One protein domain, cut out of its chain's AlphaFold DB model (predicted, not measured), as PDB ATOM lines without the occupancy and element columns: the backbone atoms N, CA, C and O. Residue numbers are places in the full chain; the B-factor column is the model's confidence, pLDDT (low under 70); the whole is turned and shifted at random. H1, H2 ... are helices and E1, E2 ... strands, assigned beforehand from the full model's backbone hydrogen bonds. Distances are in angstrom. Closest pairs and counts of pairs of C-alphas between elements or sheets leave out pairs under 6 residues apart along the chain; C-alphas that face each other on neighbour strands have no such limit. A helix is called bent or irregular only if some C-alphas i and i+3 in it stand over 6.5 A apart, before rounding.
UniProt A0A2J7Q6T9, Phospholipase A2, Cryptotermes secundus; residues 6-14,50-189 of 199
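What this domain is: This is residues 6 to 14 and 50 to 189 of the 199 residues of the protein "Phospholipase A2" of Cryptotermes secundus (UniProt A0A2J7Q6T9). What shape do these atoms make? Three helices, H3, H4 and H5, form an up-and-down bundle, with a small two-stranded sheet of E1 and E2 at the end of H4 that holds residues 151 to 155. A long helical hairpin, H1 and H2, reaches away from this body as an arm and makes much of the length. What is it made of, and in which order? The printed part has 149 residues, with five named helices and two named strands in the order E1 H1 H2 H3 H4 H5 E2; it is mostly helix, and the sheet is antiparallel. How large is it? It is loose, with a radius of gyration of the C-alphas of 18.5 A and spans of 58 by 41 by 28 A.

Where its parts are: Where does the printed part begin? Strand E1, residues 6 to 10, has its first C-alpha at (87.267, 77.140, 80.827). Where are the helices? H1 is residues 50 to 65, 24.3 A long, and H2 is residues 68 to 89, 30.4 A long, beginning at C-alpha 68 (93.856, 37.670, 109.132). H3 is residues 115 to 125, H4 is residues 151 to 164, 19.8 A long, and H5 is residues 167 to 180, 18.4 A long. H1 is only just irregular, with C-alphas 58 and 61 6.50 A apart. What comes last? Strand E2, residues 183 to 188, ends at C-alpha 188 (84.060, 82.399, 80.511).

How they stand to each other: How do the strands pair? E1 and E2 are antiparallel neighbours at 137 degrees, with N 9 and O 184 at 2.8 A and N 7 and O 186 at 2.9 A, within hydrogen-bond range. How do H1 and H2 stand? This hairpin touches, closest at the C-alphas of Val 51 and Ala 82, 5.6 A apart, at a shallow tilt of 10 degrees, opposite ways. H1 and H2 are both apart from H4, H5 and E2. How does the bundle go? H3 and H4, a hairpin, touch at the C-alphas of Cys 120 and Cys 160, 5.7 A, running opposite ways. H4 touches H5, also a hairpin, with residues 158 to 162 alone, closest at the C-alphas of Leu 161 and Ser 169, 5.1 A. H3 and H5 are close but not clearly touching. Are the helix backbones complete? Every O i to N i+4 pair is within hydrogen-bond range in H4; the counts are 8 of 12 in H1, 15 of 18 in H2, 6 of 7 in H3 and 9 of 10 in H5.

The domain as a whole: What is missing? Residues 15 to 49 are not printed, and C-alphas 14 and 50 are 26.6 A apart across the cut. Which links are long? Those from H2 to H3 and from H3 to H4, 25 residues each. Where is confidence low? The model's pLDDT is under 70 at 21 printed residues, among them 50 to 56 and 83 to 90.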
ATOM      1  N   VAL A   6      88.248  78.090  80.301       81.69
ATOM      2  CA  VAL A   6      87.267  77.140  80.827       81.69
ATOM      3  C   VAL A   6      87.343  77.163  82.351       81.69
ATOM      4  O   VAL A   6      88.386  76.888  82.939       81.69
ATOM      5  N   ARG A   7      86.237  77.532  82.999       84.94
ATOM      6  CA  ARG A   7      86.163  77.745  84.449       84.94
ATOM      7  C   ARG A   7      85.003  76.976  85.054       84.94
ATOM      8  O   ARG A   7      83.997  76.720  84.398       84.94
ATOM      9  N   ILE A   8      85.163  76.621  86.326       83.38
ATOM     10  CA  ILE A   8      84.150  75.930  87.125       83.38
ATOM     11  C   ILE A   8      83.167  76.962  87.689       83.38
ATOM     12  O   ILE A   8      83.592  77.919  88.331       83.38
ATOM     13  N   GLN A   9      81.868  76.736  87.502       83.75
ATOM     14  CA  GLN A   9      80.781  77.602  87.965       83.75
ATOM     15  C   GLN A   9      79.764  76.820  88.811       83.75
ATOM     16  O   GLN A   9      79.810  75.593  88.898       83.75
ATOM     17  N   ASN A  10      78.846  77.523  89.479       79.56
ATOM     18  CA  ASN A  10      77.686  76.885  90.111       79.56
ATOM     19  C   ASN A  10      76.632  76.548  89.051       79.56
ATOM     20  O   ASN A  10      76.302  77.416  88.248       79.56
ATOM     21  N   ALA A  11      76.048  75.351  89.113       75.50
ATOM     22  CA  ALA A  11      74.806  75.074  88.399       75.50
ATOM     23  C   ALA A  11      73.660  75.960  88.948       75.50
ATOM     24  O   ALA A  11      73.680  76.338  90.128       75.50
ATOM     25  N   LYS A  12      72.667  76.313  88.110       76.56
ATOM     26  CA  LYS A  12      71.473  77.103  88.502       76.56
ATOM     27  C   LYS A  12      70.820  76.541  89.775       76.56
ATOM     28  O   LYS A  12      70.837  75.344  89.994       76.56
ATOM     29  N   ILE A  13      70.183  77.363  90.616       66.44
ATOM     30  CA  ILE A  13      69.535  76.892  91.864       66.44
ATOM     31  C   ILE A  13      68.002  76.977  91.746       66.44
ATOM     32  O   ILE A  13      67.456  77.991  91.313       66.44
ATOM     33  N   TYR A  14      67.264  75.938  92.172       57.81
ATOM     34  CA  TYR A  14      65.788  75.883  92.065       57.81
ATOM     35  C   TYR A  14      65.057  76.889  92.962       57.81
ATOM     36  O   TYR A  14      63.908  77.229  92.681       57.81
ATOM     37  N   LEU A  50      83.912  56.384  95.788       53.91
ATOM     38  CA  LEU A  50      84.032  57.147  97.053       53.91
ATOM     39  C   LEU A  50      84.097  56.285  98.320       53.91
ATOM     40  O   LEU A  50      84.800  56.566  99.288       53.91
ATOM     41  N   VAL A  51      83.327  55.212  98.301       57.06
ATOM     42  CA  VAL A  51      83.211  54.263  99.389       57.06
ATOM     43  C   VAL A  51      84.488  53.440  99.585       57.06
ATOM     44  O   VAL A  51      84.859  53.137 100.716       57.06
ATOM     45  N   SER A  52      85.221  53.142  98.515       57.97
ATOM     46  CA  SER A  52      86.500  52.433  98.580       57.97
ATOM     47  C   SER A  52      87.599  53.226  99.289       57.97
ATOM     48  O   SER A  52      88.450  52.621  99.938       57.97
ATOM     49  N   ASP A  53      87.549  54.561  99.245       63.78
ATOM     50  CA  ASP A  53      88.488  55.423  99.965       63.78
ATOM     51  C   ASP A  53      88.191  55.431 101.472       63.78
ATOM     52  O   ASP A  53      89.113  55.352 102.285       63.78
ATOM     53  N   ILE A  54      86.906  55.422 101.856       63.09
ATOM     54  CA  ILE A  54      86.463  55.285 103.255       63.09
ATOM     55  C   ILE A  54      86.847  53.904 103.802       63.09
ATOM     56  O   ILE A  54      87.481  53.803 104.855       63.09
ATOM     57  N   VAL A  55      86.527  52.836 103.062       66.88
ATOM     58  CA  VAL A  55      86.927  51.465 103.413       66.88
ATOM     59  C   VAL A  55      88.450  51.374 103.483       66.88
ATOM     60  O   VAL A  55      88.992  50.806 104.427       66.88
ATOM     61  N   GLY A  56      89.172  51.991 102.549       65.88
ATOM     62  CA  GLY A  56      90.630  52.059 102.548       65.88
ATOM     63  C   GLY A  56      91.198  52.738 103.795       65.88
ATOM     64  O   GLY A  56      92.156  52.231 104.375       65.88
ATOM     65  N   GLY A  57      90.598  53.839 104.249       71.75
ATOM     66  CA  GLY A  57      90.994  54.537 105.475       71.75
ATOM     67  C   GLY A  57      90.830  53.694 106.744       71.75
ATOM     68  O   GLY A  57      91.674  53.762 107.635       71.75
ATOM     69  N   ILE A  58      89.796  52.851 106.804       69.94
ATOM     70  CA  ILE A  58      89.505  51.987 107.962       69.94
ATOM     71  C   ILE A  58      90.323  50.688 107.923       69.94
ATOM     72  O   ILE A  58      90.797  50.202 108.949       69.94
ATOM     73  N   THR A  59      90.509  50.112 106.734       69.19
ATOM     74  CA  THR A  59      91.129  48.788 106.558       69.19
ATOM     75  C   THR A  59      92.657  48.832 106.490       69.19
ATOM     76  O   THR A  59      93.306  47.882 106.932       69.19
ATOM     77  N   LYS A  60      93.261  49.926 105.993       76.88
ATOM     78  CA  LYS A  60      94.729  50.078 105.907       76.88
ATOM     79  C   LYS A  60      95.441  49.969 107.266       76.88
ATOM     80  O   LYS A  60      96.418  49.226 107.331       76.88
ATOM     81  N   PRO A  61      94.983  50.622 108.352       75.12
ATOM     82  CA  PRO A  61      95.590  50.462 109.676       75.12
ATOM     83  C   PRO A  61      95.396  49.044 110.232       75.12
ATOM     84  O   PRO A  61      96.286  48.479 110.866       75.12
ATOM     85  N   LEU A  62      94.236  48.443 109.952       66.62
ATOM     86  CA  LEU A  62      93.849  47.132 110.465       66.62
ATOM     87  C   LEU A  62      94.689  45.987 109.878       66.62
ATOM     88  O   LEU A  62      94.941  45.000 110.565       66.62
ATOM     89  N   ASN A  63      95.176  46.150 108.641       65.75
ATOM     90  CA  ASN A  63      96.114  45.226 107.990       65.75
ATOM     91  C   ASN A  63      97.443  45.064 108.733       65.75
ATOM     92  O   ASN A  63      98.089  44.033 108.575       65.75
ATOM     93  N   VAL A  64      97.868  46.082 109.484       75.31
ATOM     94  CA  VAL A  64      99.141  46.075 110.221       75.31
ATOM     95  C   VAL A  64      98.944  45.563 111.650       75.31
ATOM     96  O   VAL A  64      99.851  44.965 112.217       75.31
ATOM     97  N   LEU A  65      97.756  45.779 112.227       75.00
ATOM     98  CA  LEU A  65      97.501  45.554 113.651       75.00
ATOM     99  C   LEU A  65      96.879  44.187 113.975       75.00
ATOM    100  O   LEU A  65      97.068  43.693 115.085       75.00
ATOM    101  N   LEU A  66      96.122  43.580 113.051       77.75
ATOM    102  CA  LEU A  66      95.319  42.390 113.348       77.75
ATOM    103  C   LEU A  66      95.700  41.152 112.520       77.75
ATOM    104  O   LEU A  66      95.998  41.265 111.330       77.75
ATOM    105  N   PRO A  67      95.608  39.941 113.109       78.75
ATOM    106  CA  PRO A  67      95.742  38.696 112.363       78.75
ATOM    107  C   PRO A  67      94.592  38.523 111.348       78.75
ATOM    108  O   PRO A  67      93.497  39.053 111.564       78.75
ATOM    109  N   PRO A  68      94.777  37.724 110.275       76.12
ATOM    110  CA  PRO A  68      93.856  37.670 109.132       76.12
ATOM    111  C   PRO A  68      92.388  37.411 109.499       76.12
ATOM    112  O   PRO A  68      91.494  38.068 108.975       76.12
ATOM    113  N   LYS A  69      92.135  36.505 110.453       76.12
ATOM    114  CA  LYS A  69      90.776  36.185 110.924       76.12
ATOM    115  C   LYS A  69      90.104  37.345 111.671       76.12
ATOM    116  O   LYS A  69      88.902  37.531 111.539       76.12
ATOM    117  N   ALA A  70      90.870  38.113 112.448       77.06
ATOM    118  CA  ALA A  70      90.353  39.251 113.211       77.06
ATOM    119  C   ALA A  70      90.138  40.486 112.321       77.06
ATOM    120  O   ALA A  70      89.177  41.222 112.518       77.06
ATOM    121  N   LYS A  71      90.987  40.671 111.300       80.88
ATOM    122  CA  LYS A  71      90.770  41.654 110.234       80.88
ATOM    123  C   LYS A  71      89.445  41.387 109.511       80.88
ATOM    124  O   LYS A  71      88.622  42.290 109.417       80.88
ATOM    125  N   GLU A  72      89.223  40.164 109.029       77.62
ATOM    126  CA  GLU A  72      88.044  39.836 108.211       77.62
ATOM    127  C   GLU A  72      86.720  40.104 108.944       77.62
ATOM    128  O   GLU A  72      85.800  40.692 108.378       77.62
ATOM    129  N   ALA A  73      86.668  39.777 110.240       79.31
ATOM    130  CA  ALA A  73      85.501  40.000 111.094       79.31
ATOM    131  C   ALA A  73      85.106  41.484 111.260       79.31
ATOM    132  O   ALA A  73      83.962  41.776 111.599       79.31
ATOM    133  N   ILE A  74      86.032  42.421 111.029       74.62
ATOM    134  CA  ILE A  74      85.802  43.871 111.145       74.62
ATOM    135  C   ILE A  74      85.635  44.512 109.763       74.62
ATOM    136  O   ILE A  74      84.821  45.418 109.596       74.62
ATOM    137  N   VAL A  75      86.387  44.045 108.760       77.62
ATOM    138  CA  VAL A  75      86.316  44.588 107.396       77.62
ATOM    139  C   VAL A  75      84.984  44.259 106.726       77.62
ATOM    140  O   VAL A  75      84.445  45.128 106.047       77.62
ATOM    141  N   SER A  76      84.428  43.059 106.932       81.81
ATOM    142  CA  SER A  76      83.166  42.658 106.292       81.81
ATOM    143  C   SER A  76      81.992  43.591 106.641       81.81
ATOM    144  O   SER A  76      81.419  44.147 105.709       81.81
ATOM    145  N   PRO A  77      81.685  43.889 107.919       80.38
ATOM    146  CA  PRO A  77      80.605  44.820 108.258       80.38
ATOM    147  C   PRO A  77      80.835  46.242 107.735       80.38
ATOM    148  O   PRO A  77      79.897  46.916 107.310       80.38
ATOM    149  N   VAL A  78      82.088  46.711 107.758       78.19
ATOM    150  CA  VAL A  78      82.447  48.034 107.230       78.19
ATOM    151  C   VAL A  78      82.204  48.081 105.730       78.19
ATOM    152  O   VAL A  78      81.640  49.062 105.262       78.19
ATOM    153  N   LYS A  79      82.586  47.024 105.002       78.12
ATOM    154  CA  LYS A  79      82.352  46.874 103.566       78.12
ATOM    155  C   LYS A  79      80.857  46.815 103.242       78.12
ATOM    156  O   LYS A  79      80.435  47.524 102.342       78.12
ATOM    157  N   ASP A  80      80.052  46.077 104.003       78.81
ATOM    158  CA  ASP A  80      78.603  45.991 103.769       78.81
ATOM    159  C   ASP A  80      77.912  47.355 103.939       78.81
ATOM    160  O   ASP A  80      77.096  47.766 103.114       78.81
ATOM    161  N   VAL A  81      78.267  48.105 104.989       76.88
ATOM    162  CA  VAL A  81      77.763  49.474 105.209       76.88
ATOM    163  C   VAL A  81      78.223  50.413 104.096       76.88
ATOM    164  O   VAL A  81      77.451  51.251 103.621       76.88
ATOM    165  N   ALA A  82      79.475  50.262 103.678       72.00
ATOM    166  CA  ALA A  82      80.051  50.961 102.547       72.00
ATOM    167  C   ALA A  82      79.255  50.698 101.261       72.00
ATOM    168  O   ALA A  82      78.805  51.645 100.622       72.00
ATOM    169  N   ASP A  83      79.021  49.437 100.920       68.38
ATOM    170  CA  ASP A  83      78.305  49.018  99.717       68.38
ATOM    171  C   ASP A  83      76.858  49.550  99.727       68.38
ATOM    172  O   ASP A  83      76.364  50.035  98.708       68.38
ATOM    173  N   VAL A  84      76.196  49.573 100.893       66.75
ATOM    174  CA  VAL A  84      74.872  50.204 101.065       66.75
ATOM    175  C   VAL A  84      74.919  51.714 100.817       66.75
ATOM    176  O   VAL A  84      73.986  52.274 100.235       66.75
ATOM    177  N   LEU A  85      75.973  52.397 101.267       64.44
ATOM    178  CA  LEU A  85      76.143  53.832 101.050       64.44
ATOM    179  C   LEU A  85      76.465  54.148  99.582       64.44
ATOM    180  O   LEU A  85      75.891  55.088  99.038       64.44
ATOM    181  N   ASP A  86      77.310  53.344  98.931       63.72
ATOM    182  CA  ASP A  86      77.641  53.478  97.506       63.72
ATOM    183  C   ASP A  86      76.378  53.285  96.665       63.72
ATOM    184  O   ASP A  86      76.037  54.133  95.846       63.72
ATOM    185  N   ALA A  87      75.606  52.234  96.957       60.28
ATOM    186  CA  ALA A  87      74.342  51.956  96.287       60.28
ATOM    187  C   ALA A  87      73.318  53.086  96.466       60.28
ATOM    188  O   ALA A  87      72.551  53.364  95.550       60.28
ATOM    189  N   LYS A  88      73.301  53.760  97.625       60.06
ATOM    190  CA  LYS A  88      72.420  54.915  97.868       60.06
ATOM    191  C   LYS A  88      72.872  56.181  97.145       60.06
ATOM    192  O   LYS A  88      72.017  56.952  96.721       60.06
ATOM    193  N   LEU A  89      74.177  56.408  97.024       60.97
ATOM    194  CA  LEU A  89      74.736  57.577  96.341       60.97
ATOM    195  C   LEU A  89      74.724  57.423  94.814       60.97
ATOM    196  O   LEU A  89      74.618  58.424  94.115       60.97
ATOM    197  N   LYS A  90      74.757  56.184  94.315       64.88
ATOM    198  CA  LYS A  90      74.676  55.833  92.888       64.88
ATOM    199  C   LYS A  90      73.280  55.391  92.440       64.88
ATOM    200  O   LYS A  90      73.116  54.791  91.380       64.88
ATOM    201  N   ALA A  91      72.257  55.616  93.263       78.25
ATOM    202  CA  ALA A  91      70.917  55.121  92.978       78.25
ATOM    203  C   ALA A  91      70.278  55.873  91.800       78.25
ATOM    204  O   ALA A  91      70.037  57.078  91.883       78.25
ATOM    205  N   ILE A  92      69.906  55.140  90.747       90.25
ATOM    206  CA  ILE A  92      68.941  55.612  89.749       90.25
ATOM    207  C   ILE A  92      67.582  55.785  90.431       90.25
ATOM    208  O   ILE A  92      67.102  54.878  91.121       90.25
ATOM    209  N   TYR A  93      66.941  56.936  90.233       93.25
ATOM    210  CA  TYR A  93      65.653  57.231  90.844       93.25
ATOM    211  C   TYR A  93      64.610  56.172  90.429       93.25
ATOM    212  O   TYR A  93      64.411  55.936  89.231       93.25
ATOM    213  N   PRO A  94      63.908  55.516  91.375       93.19
ATOM    214  CA  PRO A  94      62.951  54.465  91.041       93.19
ATOM    215  C   PRO A  94      61.890  54.939  90.042       93.19
ATOM    216  O   PRO A  94      61.307  56.007  90.211       93.19
ATOM    217  N   GLY A  95      61.630  54.141  89.004       94.06
ATOM    218  CA  GLY A  95      60.718  54.509  87.912       94.06
ATOM    219  C   GLY A  95      61.352  55.347  86.795       94.06
ATOM    220  O   GLY A  95      60.643  55.723  85.866       94.06
ATOM    221  N   THR A  96      62.661  55.603  86.859       96.94
ATOM    222  CA  THR A  96      63.467  56.231  85.795       96.94
ATOM    223  C   THR A  96      64.592  55.291  85.356       96.94
ATOM    224  O   THR A  96      64.946  54.359  86.093       96.94
ATOM    225  N   GLN A  97      65.131  55.509  84.164       97.56
ATOM    226  CA  GLN A  97      66.274  54.790  83.612       97.56
ATOM    227  C   GLN A  97      67.547  55.649  83.650       97.56
ATOM    228  O   GLN A  97      68.624  55.075  83.785       97.56
ATOM    229  N   TRP A  98      67.417  56.980  83.619       97.75
ATOM    230  CA  TRP A  98      68.511  57.940  83.431       97.75
ATOM    231  C   TRP A  98      68.764  58.869  84.621       97.75
ATOM    232  O   TRP A  98      69.810  59.493  84.701       97.75
ATOM    233  N   CYS A  99      67.831  59.010  85.567       96.50
ATOM    234  CA  CYS A  99      68.005  59.974  86.656       96.50
ATOM    235  C   CYS A  99      68.853  59.416  87.814       96.50
ATOM    236  O   CYS A  99      68.291  58.969  88.821       96.50
ATOM    237  N   GLY A 100      70.182  59.468  87.715       91.19
ATOM    238  CA  GLY A 100      71.104  59.127  88.807       91.19
ATOM    239  C   GLY A 100      72.581  59.219  88.410       91.19
ATOM    240  O   GLY A 100      72.944  60.057  87.595       91.19
ATOM    241  N   ASP A 101      73.444  58.407  89.031       86.38
ATOM    242  CA  ASP A 101      74.858  58.303  88.635       86.38
ATOM    243  C   ASP A 101      74.980  57.401  87.397       86.38
ATOM    244  O   ASP A 101      74.966  56.171  87.502       86.38
ATOM    245  N   GLY A 102      75.017  58.031  86.221       87.19
ATOM    246  CA  GLY A 102      74.856  57.360  84.934       87.19
ATOM    247  C   GLY A 102      73.416  56.889  84.716       87.19
ATOM    248  O   GLY A 102      72.464  57.452  85.250       87.19
ATOM    249  N   ASN A 103      73.249  55.801  83.964       93.00
ATOM    250  CA  ASN A 103      71.935  55.258  83.635       93.00
ATOM    251  C   ASN A 103      71.930  53.724  83.600       93.00
ATOM    252  O   ASN A 103      72.963  53.059  83.543       93.00
ATOM    253  N   ARG A 104      70.723  53.156  83.642       94.31
ATOM    254  CA  ARG A 104      70.447  51.716  83.481       94.31
ATOM    255  C   ARG A 104      69.603  51.426  82.236       94.31
ATOM    256  O   ARG A 104      68.915  50.401  82.183       94.31
ATOM    257  N   ALA A 105      69.601  52.361  81.290       95.69
ATOM    258  CA  ALA A 105      68.837  52.283  80.059       95.69
ATOM    259  C   ALA A 105      69.426  51.214  79.127       95.69
ATOM    260  O   ALA A 105      70.640  51.061  79.017       95.69
ATOM    261  N   ARG A 106      68.568  50.443  78.453       95.06
ATOM    262  CA  ARG A 106      68.998  49.417  77.480       95.06
ATOM    263  C   ARG A 106      69.294  49.991  76.097       95.06
ATOM    264  O   ARG A 106      69.993  49.356  75.312       95.06
ATOM    265  N   SER A 107      68.730  51.153  75.794       95.88
ATOM    266  CA  SER A 107      68.984  51.935  74.586       95.88
ATOM    267  C   SER A 107      68.724  53.410  74.877       95.88
ATOM    268  O   SER A 107      68.156  53.743  75.917       95.88
ATOM    269  N   ALA A 108      69.098  54.293  73.950       92.81
ATOM    270  CA  ALA A 108      68.831  55.722  74.076       92.81
ATOM    271  C   ALA A 108      67.326  56.020  74.242       92.81
ATOM    272  O   ALA A 108      66.949  56.977  74.898       92.81
ATOM    273  N   GLU A 109      66.436  55.197  73.700       96.00
ATOM    274  CA  GLU A 109      64.981  55.379  73.747       96.00
ATOM    275  C   GLU A 109      64.322  54.733  74.976       96.00
ATOM    276  O   GLU A 109      63.120  54.906  75.190       96.00
ATOM    277  N   ASP A 110      65.083  53.981  75.779       97.50
ATOM    278  CA  ASP A 110      64.578  53.303  76.972       97.50
ATOM    279  C   ASP A 110      64.323  54.317  78.092       97.50
ATOM    280  O   ASP A 110      65.204  54.651  78.885       97.50
ATOM    281  N   LEU A 111      63.093  54.824  78.126       98.12
ATOM    282  CA  LEU A 111      62.574  55.689  79.178       98.12
ATOM    283  C   LEU A 111      61.686  54.891  80.137       98.12
ATOM    284  O   LEU A 111      60.860  54.068  79.735       98.12
ATOM    285  N   GLY A 112      61.817  55.190  81.422       96.81
ATOM    286  CA  GLY A 112      61.067  54.590  82.513       96.81
ATOM    287  C   GLY A 112      59.621  55.075  82.610       96.81
ATOM    288  O   GLY A 112      59.051  55.693  81.711       96.81
ATOM    289  N   LEU A 113      59.002  54.798  83.759       97.81
ATOM    290  CA  LEU A 113      57.621  55.181  84.057       97.81
ATOM    291  C   LEU A 113      57.424  56.702  83.998       97.81
ATOM    292  O   LEU A 113      56.417  57.183  83.481       97.81
ATOM    293  N   PHE A 114      58.388  57.469  84.509       98.00
ATOM    294  CA  PHE A 114      58.315  58.928  84.575       98.00
ATOM    295  C   PHE A 114      58.927  59.590  83.340       98.00
ATOM    296  O   PHE A 114      59.808  60.435  83.472       98.00
ATOM    297  N   LYS A 115      58.439  59.214  82.151       98.38
ATOM    298  CA  LYS A 115      59.032  59.551  80.844       98.38
ATOM    299  C   LYS A 115      59.471  61.007  80.699       98.38
ATOM    300  O   LYS A 115      60.608  61.230  80.333       98.38
ATOM    301  N   LEU A 116      58.616  61.979  81.034       98.12
ATOM    302  CA  LEU A 116      58.953  63.406  80.896       98.12
ATOM    303  C   LEU A 116      60.158  63.820  81.753       98.12
ATOM    304  O   LEU A 116      61.008  64.574  81.306       98.12
ATOM    305  N   THR A 117      60.239  63.325  82.990       98.44
ATOM    306  CA  THR A 117      61.380  63.615  83.869       98.44
ATOM    307  C   THR A 117      62.617  62.837  83.439       98.44
ATOM    308  O   THR A 117      63.720  63.367  83.467       98.44
ATOM    309  N   ASP A 118      62.423  61.571  83.073       98.50
ATOM    310  CA  ASP A 118      63.499  60.669  82.679       98.50
ATOM    311  C   ASP A 118      64.168  61.120  81.378       98.50
ATOM    312  O   ASP A 118      65.378  61.014  81.236       98.50
ATOM    313  N   ASP A 119      63.393  61.712  80.470       98.62
ATOM    314  CA  ASP A 119      63.894  62.310  79.240       98.62
ATOM    315  C   ASP A 119      64.803  63.519  79.510       98.62
ATOM    316  O   ASP A 119      65.876  63.625  78.921       98.62
ATOM    317  N   CYS A 120      64.453  64.374  80.481       98.69
ATOM    318  CA  CYS A 120      65.350  65.448  80.919       98.69
ATOM    319  C   CYS A 120      66.684  64.901  81.445       98.69
ATOM    320  O   CYS A 120      67.735  65.475  81.169       98.69
ATOM    321  N   CYS A 121      66.650  63.804  82.207       98.38
ATOM    322  CA  CYS A 121      67.862  63.159  82.711       98.38
ATOM    323  C   CYS A 121      68.666  62.507  81.581       98.38
ATOM    324  O   CYS A 121      69.880  62.632  81.559       98.38
ATOM    325  N   ARG A 122      67.999  61.879  80.607       98.44
ATOM    326  CA  ARG A 122      68.638  61.316  79.414       98.44
ATOM    327  C   ARG A 122      69.390  62.372  78.611       98.44
ATOM    328  O   ARG A 122      70.524  62.136  78.201       98.44
ATOM    329  N   GLU A 123      68.753  63.508  78.348       98.25
ATOM    330  CA  GLU A 123      69.377  64.614  77.615       98.25
ATOM    331  C   GLU A 123      70.601  65.146  78.378       98.25
ATOM    332  O   GLU A 123      71.640  65.427  77.784       98.25
ATOM    333  N   HIS A 124      70.505  65.228  79.709       97.62
ATOM    334  CA  HIS A 124      71.606  65.656  80.574       97.62
ATOM    335  C   HIS A 124      72.772  64.655  80.608       97.62
ATOM    336  O   HIS A 124      73.924  65.067  80.468       97.62
ATOM    337  N   ASP A 125      72.483  63.356  80.709       96.50
ATOM    338  CA  ASP A 125      73.468  62.267  80.649       96.50
ATOM    339  C   ASP A 125      74.238  62.264  79.321       96.50
ATOM    340  O   ASP A 125      75.442  62.008  79.287       96.50
ATOM    341  N   ASN A 126      73.557  62.599  78.222       96.56
ATOM    342  CA  ASN A 126      74.143  62.686  76.884       96.56
ATOM    343  C   ASN A 126      74.797  64.047  76.591       96.56
ATOM    344  O   ASN A 126      75.034  64.384  75.428       96.56
ATOM    345  N   CYS A 127      75.120  64.831  77.623       97.19
ATOM    346  CA  CYS A 127      75.833  66.090  77.457       97.19
ATOM    347  C   CYS A 127      77.131  65.877  76.645       97.19
ATOM    348  O   CYS A 127      77.996  65.105  77.073       97.19
ATOM    349  N   PRO A 128      77.315  66.583  75.510       96.62
ATOM    350  CA  PRO A 128      78.435  66.345  74.594       96.62
ATOM    351  C   PRO A 128      79.795  66.711  75.196       96.62
ATOM    352  O   PRO A 128      80.836  66.248  74.727       96.62
ATOM    353  N   ASP A 129      79.799  67.550  76.235       96.56
ATOM    354  CA  ASP A 129      81.006  67.942  76.939       96.56
ATOM    355  C   ASP A 129      80.825  67.812  78.449       96.56
ATOM    356  O   ASP A 129      80.120  68.585  79.099       96.56
ATOM    357  N   ASN A 130      81.485  66.807  79.006       95.44
ATOM    358  CA  ASN A 130      81.489  66.512  80.422       95.44
ATOM    359  C   ASN A 130      82.892  66.066  80.868       95.44
ATOM    360  O   ASN A 130      83.774  65.771  80.057       95.44
ATOM    361  N   ILE A 131      83.103  66.051  82.179       94.12
ATOM    362  CA  ILE A 131      84.309  65.550  82.828       94.12
ATOM    363  C   ILE A 131      83.861  64.533  83.869       94.12
ATOM    364  O   ILE A 131      83.354  64.903  84.932       94.12
ATOM    365  N   ASN A 132      84.049  63.247  83.581       91.88
ATOM    366  CA  ASN A 132      83.756  62.176  84.533       91.88
ATOM    367  C   ASN A 132      84.520  62.370  85.853       91.88
ATOM    368  O   ASN A 132      85.584  62.996  85.890       91.88
ATOM    369  N   ALA A 133      83.982  61.826  86.945       87.94
ATOM    370  CA  ALA A 133      84.642  61.862  88.247       87.94
ATOM    371  C   ALA A 133      86.084  61.316  88.159       87.94
ATOM    372  O   ALA A 133      86.340  60.271  87.555       87.94
ATOM    373  N   GLY A 134      87.043  62.052  88.724       88.81
ATOM    374  CA  GLY A 134      88.470  61.718  88.702       88.81
ATOM    375  C   GLY A 134      89.173  61.903  87.353       88.81
ATOM    376  O   GLY A 134      90.355  61.575  87.244       88.81
ATOM    377  N   LYS A 135      88.481  62.400  86.320       92.81
ATOM    378  CA  LYS A 135      89.077  62.716  85.017       92.81
ATOM    379  C   LYS A 135      89.401  64.202  84.906       92.81
ATOM    380  O   LYS A 135      88.882  65.035  85.650       92.81
ATOM    381  N   SER A 136      90.288  64.518  83.970       93.44
ATOM    382  CA  SER A 136      90.672  65.887  83.643       93.44
ATOM    383  C   SER A 136      90.346  66.193  82.186       93.44
ATOM    384  O   SER A 136      90.495  65.332  81.322       93.44
ATOM    385  N   ARG A 137      89.883  67.413  81.921       92.94
ATOM    386  CA  ARG A 137      89.612  67.941  80.576       92.94
ATOM    387  C   ARG A 137      89.699  69.459  80.621       92.94
ATOM    388  O   ARG A 137      89.409  70.045  81.660       92.94
ATOM    389  N   HIS A 138      90.076  70.104  79.518       92.56
ATOM    390  CA  HIS A 138      90.139  71.574  79.427       92.56
ATOM    391  C   HIS A 138      91.044  72.232  80.486       92.56
ATOM    392  O   HIS A 138      90.766  73.337  80.945       92.56
ATOM    393  N   GLY A 139      92.089  71.529  80.940       91.31
ATOM    394  CA  GLY A 139      92.942  71.978  82.051       91.31
ATOM    395  C   GLY A 139      92.266  71.955  83.432       91.31
ATOM    396  O   GLY A 139      92.859  72.398  84.413       91.31
ATOM    397  N   LEU A 140      91.041  71.431  83.536       91.31
ATOM    398  CA  LEU A 140      90.307  71.247  84.783       91.31
ATOM    399  C   LEU A 140      90.392  69.794  85.247       91.31
ATOM    400  O   LEU A 140      90.261  68.875  84.443       91.31
ATOM    401  N   ASN A 141      90.507  69.592  86.559       92.94
ATOM    402  CA  ASN A 141      90.378  68.279  87.185       92.94
ATOM    403  C   ASN A 141      89.023  68.167  87.899       92.94
ATOM    404  O   ASN A 141      88.674  69.012  88.736       92.94
ATOM    405  N   ASN A 142      88.245  67.129  87.590       91.12
ATOM    406  CA  ASN A 142      87.035  66.827  88.340       91.12
ATOM    407  C   ASN A 142      87.369  65.964  89.563       91.12
ATOM    408  O   ASN A 142      87.243  64.745  89.547       91.12
ATOM    409  N   THR A 143      87.750  66.618  90.656       88.31
ATOM    410  CA  THR A 143      87.954  65.978  91.966       88.31
ATOM    411  C   THR A 143      86.645  65.661  92.702       88.31
ATOM    412  O   THR A 143      86.676  65.202  93.843       88.31
ATOM    413  N   GLY A 144      85.496  65.953  92.084       82.50
ATOM    414  CA  GLY A 144      84.180  65.650  92.627       82.50
ATOM    415  C   GLY A 144      83.814  64.174  92.499       82.50
ATOM    416  O   GLY A 144      84.468  63.397  91.808       82.50
ATOM    417  N   LEU A 145      82.727  63.811  93.176       82.00
ATOM    418  CA  LEU A 145      82.212  62.440  93.234       82.00
ATOM    419  C   LEU A 145      81.400  62.044  92.002       82.00
ATOM    420  O   LEU A 145      81.246  60.860  91.731       82.00
ATOM    421  N   PHE A 146      80.880  63.038  91.287       85.38
ATOM    422  CA  PHE A 146      79.962  62.868  90.170       85.38
ATOM    423  C   PHE A 146      80.540  63.504  88.913       85.38
ATOM    424  O   PHE A 146      81.408  64.384  88.991       85.38
ATOM    425  N   THR A 147      80.030  63.085  87.757       90.38
ATOM    426  CA  THR A 147      80.315  63.731  86.477       90.38
ATOM    427  C   THR A 147      79.994  65.219  86.549       90.38
ATOM    428  O   THR A 147      78.966  65.643  87.078       90.38
ATOM    429  N   ARG A 148      80.919  66.023  86.034       93.38
ATOM    430  CA  ARG A 148      80.758  67.461  85.894       93.38
ATOM    431  C   ARG A 148      80.391  67.756  84.448       93.38
ATOM    432  O   ARG A 148      81.206  67.484  83.576       93.38
ATOM    433  N   SER A 149      79.222  68.324  84.199       96.19
ATOM    434  CA  SER A 149      78.770  68.661  82.845       96.19
ATOM    435  C   SER A 149      79.111  70.107  82.477       96.19
ATOM    436  O   SER A 149      79.418  70.940  83.344       96.19
ATOM    437  N   ASN A 150      79.074  70.414  81.181       96.88
ATOM    438  CA  ASN A 150      79.096  71.793  80.712       96.88
ATOM    439  C   ASN A 150      77.871  72.552  81.262       96.88
ATOM    440  O   ASN A 150      76.772  71.999  81.320       96.88
ATOM    441  N   CYS A 151      78.042  73.814  81.660       96.12
ATOM    442  CA  CYS A 151      76.957  74.612  82.237       96.12
ATOM    443  C   CYS A 151      75.748  74.754  81.306       96.12
ATOM    444  O   CYS A 151      74.632  74.826  81.803       96.12
ATOM    445  N   ASP A 152      75.928  74.726  79.983       96.38
ATOM    446  CA  ASP A 152      74.797  74.781  79.051       96.38
ATOM    447  C   ASP A 152      73.916  73.520  79.132       96.38
ATOM    448  O   ASP A 152      72.704  73.595  78.930       96.38
ATOM    449  N   CYS A 153      74.496  72.361  79.467       98.00
ATOM    450  CA  CYS A 153      73.734  71.136  79.722       98.00
ATOM    451  C   CYS A 153      72.961  71.231  81.040       98.00
ATOM    452  O   CYS A 153      71.786  70.873  81.081       98.00
ATOM    453  N   ASP A 154      73.585  71.753  82.100       97.62
ATOM    454  CA  ASP A 154      72.918  71.962  83.391       97.62
ATOM    455  C   ASP A 154      71.791  73.003  83.283       97.62
ATOM    456  O   ASP A 154      70.730  72.839  83.888       97.62
ATOM    457  N   ASP A 155      71.987  74.049  82.476       96.06
ATOM    458  CA  ASP A 155      70.984  75.077  82.213       96.06
ATOM    459  C   ASP A 155      69.770  74.498  81.479       96.06
ATOM    460  O   ASP A 155      68.638  74.712  81.917       96.06
ATOM    461  N   LYS A 156      69.999  73.714  80.418       97.94
ATOM    462  CA  LYS A 156      68.936  72.992  79.701       97.94
ATOM    463  C   LYS A 156      68.231  71.979  80.593       97.94
ATOM    464  O   LYS A 156      67.011  71.866  80.540       97.94
ATOM    465  N   PHE A 157      68.978  71.263  81.429       98.25
ATOM    466  CA  PHE A 157      68.411  70.293  82.361       98.25
ATOM    467  C   PHE A 157      67.482  70.968  83.373       98.25
ATOM    468  O   PHE A 157      66.372  70.491  83.616       98.25
ATOM    469  N   TYR A 158      67.897  72.117  83.914       97.19
ATOM    470  CA  TYR A 158      67.059  72.937  84.784       97.19
ATOM    471  C   TYR A 158      65.750  73.326  84.091       97.19
ATOM    472  O   TYR A 158      64.668  73.118  84.650       97.19
ATOM    473  N   ASP A 159      65.848  73.874  82.880       97.75
ATOM    474  CA  ASP A 159      64.697  74.379  82.137       97.75
ATOM    475  C   ASP A 159      63.751  73.223  81.739       97.75
ATOM    476  O   ASP A 159      62.546  73.314  81.976       97.75
ATOM    477  N   CYS A 160      64.291  72.080  81.300       98.69
ATOM    478  CA  CYS A 160      63.523  70.866  80.999       98.69
ATOM    479  C   CYS A 160      62.742  70.356  82.218       98.69
ATOM    480  O   CYS A 160      61.540  70.099  82.145       98.69
ATOM    481  N   LEU A 161      63.389  70.245  83.385       98.25
ATOM    482  CA  LEU A 161      62.718  69.770  84.599       98.25
ATOM    483  C   LEU A 161      61.630  70.741  85.085       98.25
ATOM    484  O   LEU A 161      60.627  70.305  85.672       98.25
ATOM    485  N   LYS A 162      61.826  72.052  84.877       96.38
ATOM    486  CA  LYS A 162      60.817  73.086  85.143       96.38
ATOM    487  C   LYS A 162      59.629  72.951  84.200       96.38
ATOM    488  O   LYS A 162      58.502  72.982  84.690       96.38
ATOM    489  N   GLU A 163      59.874  72.759  82.909       97.88
ATOM    490  CA  GLU A 163      58.841  72.594  81.884       97.88
ATOM    491  C   GLU A 163      58.032  71.306  82.083       97.88
ATOM    492  O   GLU A 163      56.803  71.349  82.094       97.88
ATOM    493  N   ALA A 164      58.698  70.181  82.373       97.94
ATOM    494  CA  ALA A 164      58.038  68.914  82.690       97.94
ATOM    495  C   ALA A 164      57.059  69.044  83.875       97.94
ATOM    496  O   ALA A 164      56.037  68.361  83.916       97.94
ATOM    497  N   ASN A 165      57.371  69.920  84.843       95.75
ATOM    498  CA  ASN A 165      56.486  70.366  85.928       95.75
ATOM    499  C   ASN A 165      55.757  69.243  86.711       95.75
ATOM    500  O   ASN A 165      54.675  69.453  87.269       95.75
ATOM    501  N   THR A 166      56.350  68.053  86.822       96.50
ATOM    502  CA  THR A 166      55.779  66.924  87.571       96.50
ATOM    503  C   THR A 166      56.270  66.910  89.021       96.50
ATOM    504  O   THR A 166      57.233  67.586  89.389       96.50
ATOM    505  N   LEU A 167      55.630  66.108  89.881       96.25
ATOM    506  CA  LEU A 167      56.133  65.873  91.241       96.25
ATOM    507  C   LEU A 167      57.567  65.315  91.221       96.25
ATOM    508  O   LEU A 167      58.403  65.713  92.033       96.25
ATOM    509  N   ILE A 168      57.851  64.411  90.279       96.56
ATOM    510  CA  ILE A 168      59.156  63.761  90.163       96.56
ATOM    511  C   ILE A 168      60.194  64.742  89.612       96.56
ATOM    512  O   ILE A 168      61.265  64.843  90.202       96.56
ATOM    513  N   SER A 169      59.876  65.537  88.581       96.81
ATOM    514  CA  SER A 169      60.826  66.519  88.031       96.81
ATOM    515  C   SER A 169      61.192  67.596  89.054       96.81
ATOM    516  O   SER A 169      62.362  67.940  89.197       96.81
ATOM    517  N   LYS A 170      60.227  68.049  89.869       96.12
ATOM    518  CA  LYS A 170      60.484  68.955  91.003       96.12
ATOM    519  C   LYS A 170      61.442  68.342  92.022       96.12
ATOM    520  O   LYS A 170      62.356  69.020  92.485       96.12
ATOM    521  N   LYS A 171      61.254  67.066  92.370       95.06
ATOM    522  CA  LYS A 171      62.116  66.365  93.332       95.06
ATOM    523  C   LYS A 171      63.528  66.135  92.788       95.06
ATOM    524  O   LYS A 171      64.485  66.342  93.533       95.06
ATOM    525  N   ILE A 172      63.660  65.750  91.518       95.81
ATOM    526  CA  ILE A 172      64.959  65.622  90.844       95.81
ATOM    527  C   ILE A 172      65.660  66.982  90.803       95.81
ATOM    528  O   ILE A 172      66.796  67.086  91.257       95.81
ATOM    529  N   GLY A 173      64.955  68.039  90.396       94.38
ATOM    530  CA  GLY A 173      65.496  69.395  90.347       94.38
ATOM    531  C   GLY A 173      65.991  69.899  91.704       94.38
ATOM    532  O   GLY A 173      67.116  70.376  91.813       94.38
ATOM    533  N   VAL A 174      65.205  69.731  92.775       91.62
ATOM    534  CA  VAL A 174      65.649  70.082  94.139       91.62
ATOM    535  C   VAL A 174      66.861  69.250  94.557       91.62
ATOM    536  O   VAL A 174      67.818  69.798  95.104       91.62
ATOM    537  N   THR A 175      66.849  67.942  94.297       89.75
ATOM    538  CA  THR A 175      67.978  67.067  94.640       89.75
ATOM    539  C   THR A 175      69.257  67.528  93.946       89.75
ATOM    540  O   THR A 175      70.248  67.799  94.619       89.75
ATOM    541  N   TYR A 176      69.223  67.694  92.628       92.44
ATOM    542  CA  TYR A 176      70.393  68.061  91.840       92.44
ATOM    543  C   TYR A 176      70.883  69.475  92.182       92.44
ATOM    544  O   TYR A 176      71.999  69.660  92.665       92.44
ATOM    545  N   PHE A 177      70.022  70.481  92.045       92.88
ATOM    546  CA  PHE A 177      70.430  71.885  92.093       92.88
ATOM    547  C   PHE A 177      70.503  72.490  93.502       92.88
ATOM    548  O   PHE A 177      71.180  73.499  93.697       92.88
ATOM    549  N   ASN A 178      69.836  71.905  94.507       84.62
ATOM    550  CA  ASN A 178      69.790  72.485  95.859       84.62
ATOM    551  C   ASN A 178      70.454  71.622  96.926       84.62
ATOM    552  O   ASN A 178      70.952  72.191  97.903       84.62
ATOM    553  N   ILE A 179      70.437  70.297  96.771       86.31
ATOM    554  CA  ILE A 179      71.023  69.370  97.744       86.31
ATOM    555  C   ILE A 179      72.444  69.004  97.322       86.31
ATOM    556  O   ILE A 179      73.378  69.273  98.072       86.31
ATOM    557  N   LEU A 180      72.614  68.445  96.120       85.50
ATOM    558  CA  LEU A 180      73.921  68.019  95.616       85.50
ATOM    559  C   LEU A 180      74.779  69.208  95.173       85.50
ATOM    560  O   LEU A 180      75.987  69.196  95.396       85.50
ATOM    561  N   ARG A 181      74.150  70.241  94.594       86.62
ATOM    562  CA  ARG A 181      74.795  71.483  94.127       86.62
ATOM    563  C   ARG A 181      76.087  71.206  93.348       86.62
ATOM    564  O   ARG A 181      77.150  71.718  93.732       86.62
ATOM    565  N   PRO A 182      76.031  70.383  92.288       85.88
ATOM    566  CA  PRO A 182      77.207  70.153  91.481       85.88
ATOM    567  C   PRO A 182      77.690  71.483  90.907       85.88
ATOM    568  O   PRO A 182      76.944  72.450  90.714       85.88
ATOM    569  N   LYS A 183      78.995  71.536  90.679       90.38
ATOM    570  CA  LYS A 183      79.570  72.585  89.850       90.38
ATOM    571  C   LYS A 183      79.444  72.159  88.394       90.38
ATOM    572  O   LYS A 183      79.473  70.964  88.142       90.38
ATOM    573  N   CYS A 184      79.402  73.111  87.478       94.31
ATOM    574  CA  CYS A 184      79.504  72.896  86.035       94.31
ATOM    575  C   CYS A 184      80.763  73.589  85.506       94.31
ATOM    576  O   CYS A 184      81.485  74.226  86.279       94.31
ATOM    577  N   PHE A 185      81.062  73.479  84.214       94.69
ATOM    578  CA  PHE A 185      82.121  74.277  83.592       94.69
ATOM    579  C   PHE A 185      81.665  74.930  82.291       94.69
ATOM    580  O   PHE A 185      80.819  74.397  81.582       94.69
ATOM    581  N   ARG A 186      82.233  76.089  81.961       93.56
ATOM    582  CA  ARG A 186      82.046  76.744  80.660       93.56
ATOM    583  C   ARG A 186      83.233  77.641  80.349       93.56
ATOM    584  O   ARG A 186      83.978  78.017  81.254       93.56
ATOM    585  N   LYS A 187      83.398  77.997  79.078       89.62
ATOM    586  CA  LYS A 187      84.324  79.059  78.681       89.62
ATOM    587  C   LYS A 187      83.745  80.398  79.127       89.62
ATOM    588  O   LYS A 187      82.620  80.724  78.755       89.62
ATOM    589  N   ASP A 188      84.499  81.131  79.934       81.81
ATOM    590  CA  ASP A 188      84.060  82.399  80.511       81.81
ATOM    591  C   ASP A 188      85.246  83.352  80.706       81.81
ATOM    592  O   ASP A 188      86.407  82.933  80.773       81.81
ATOM    593  N   TYR A 189      84.963  84.646  80.791       75.38
ATOM    594  CA  TYR A 189      85.985  85.643  81.082       75.38
ATOM    595  C   TYR A 189      86.392  85.586  82.563       75.38
ATOM    596  O   TYR A 189      85.592  85.197  83.421       75.38
TER     597      TYR A 189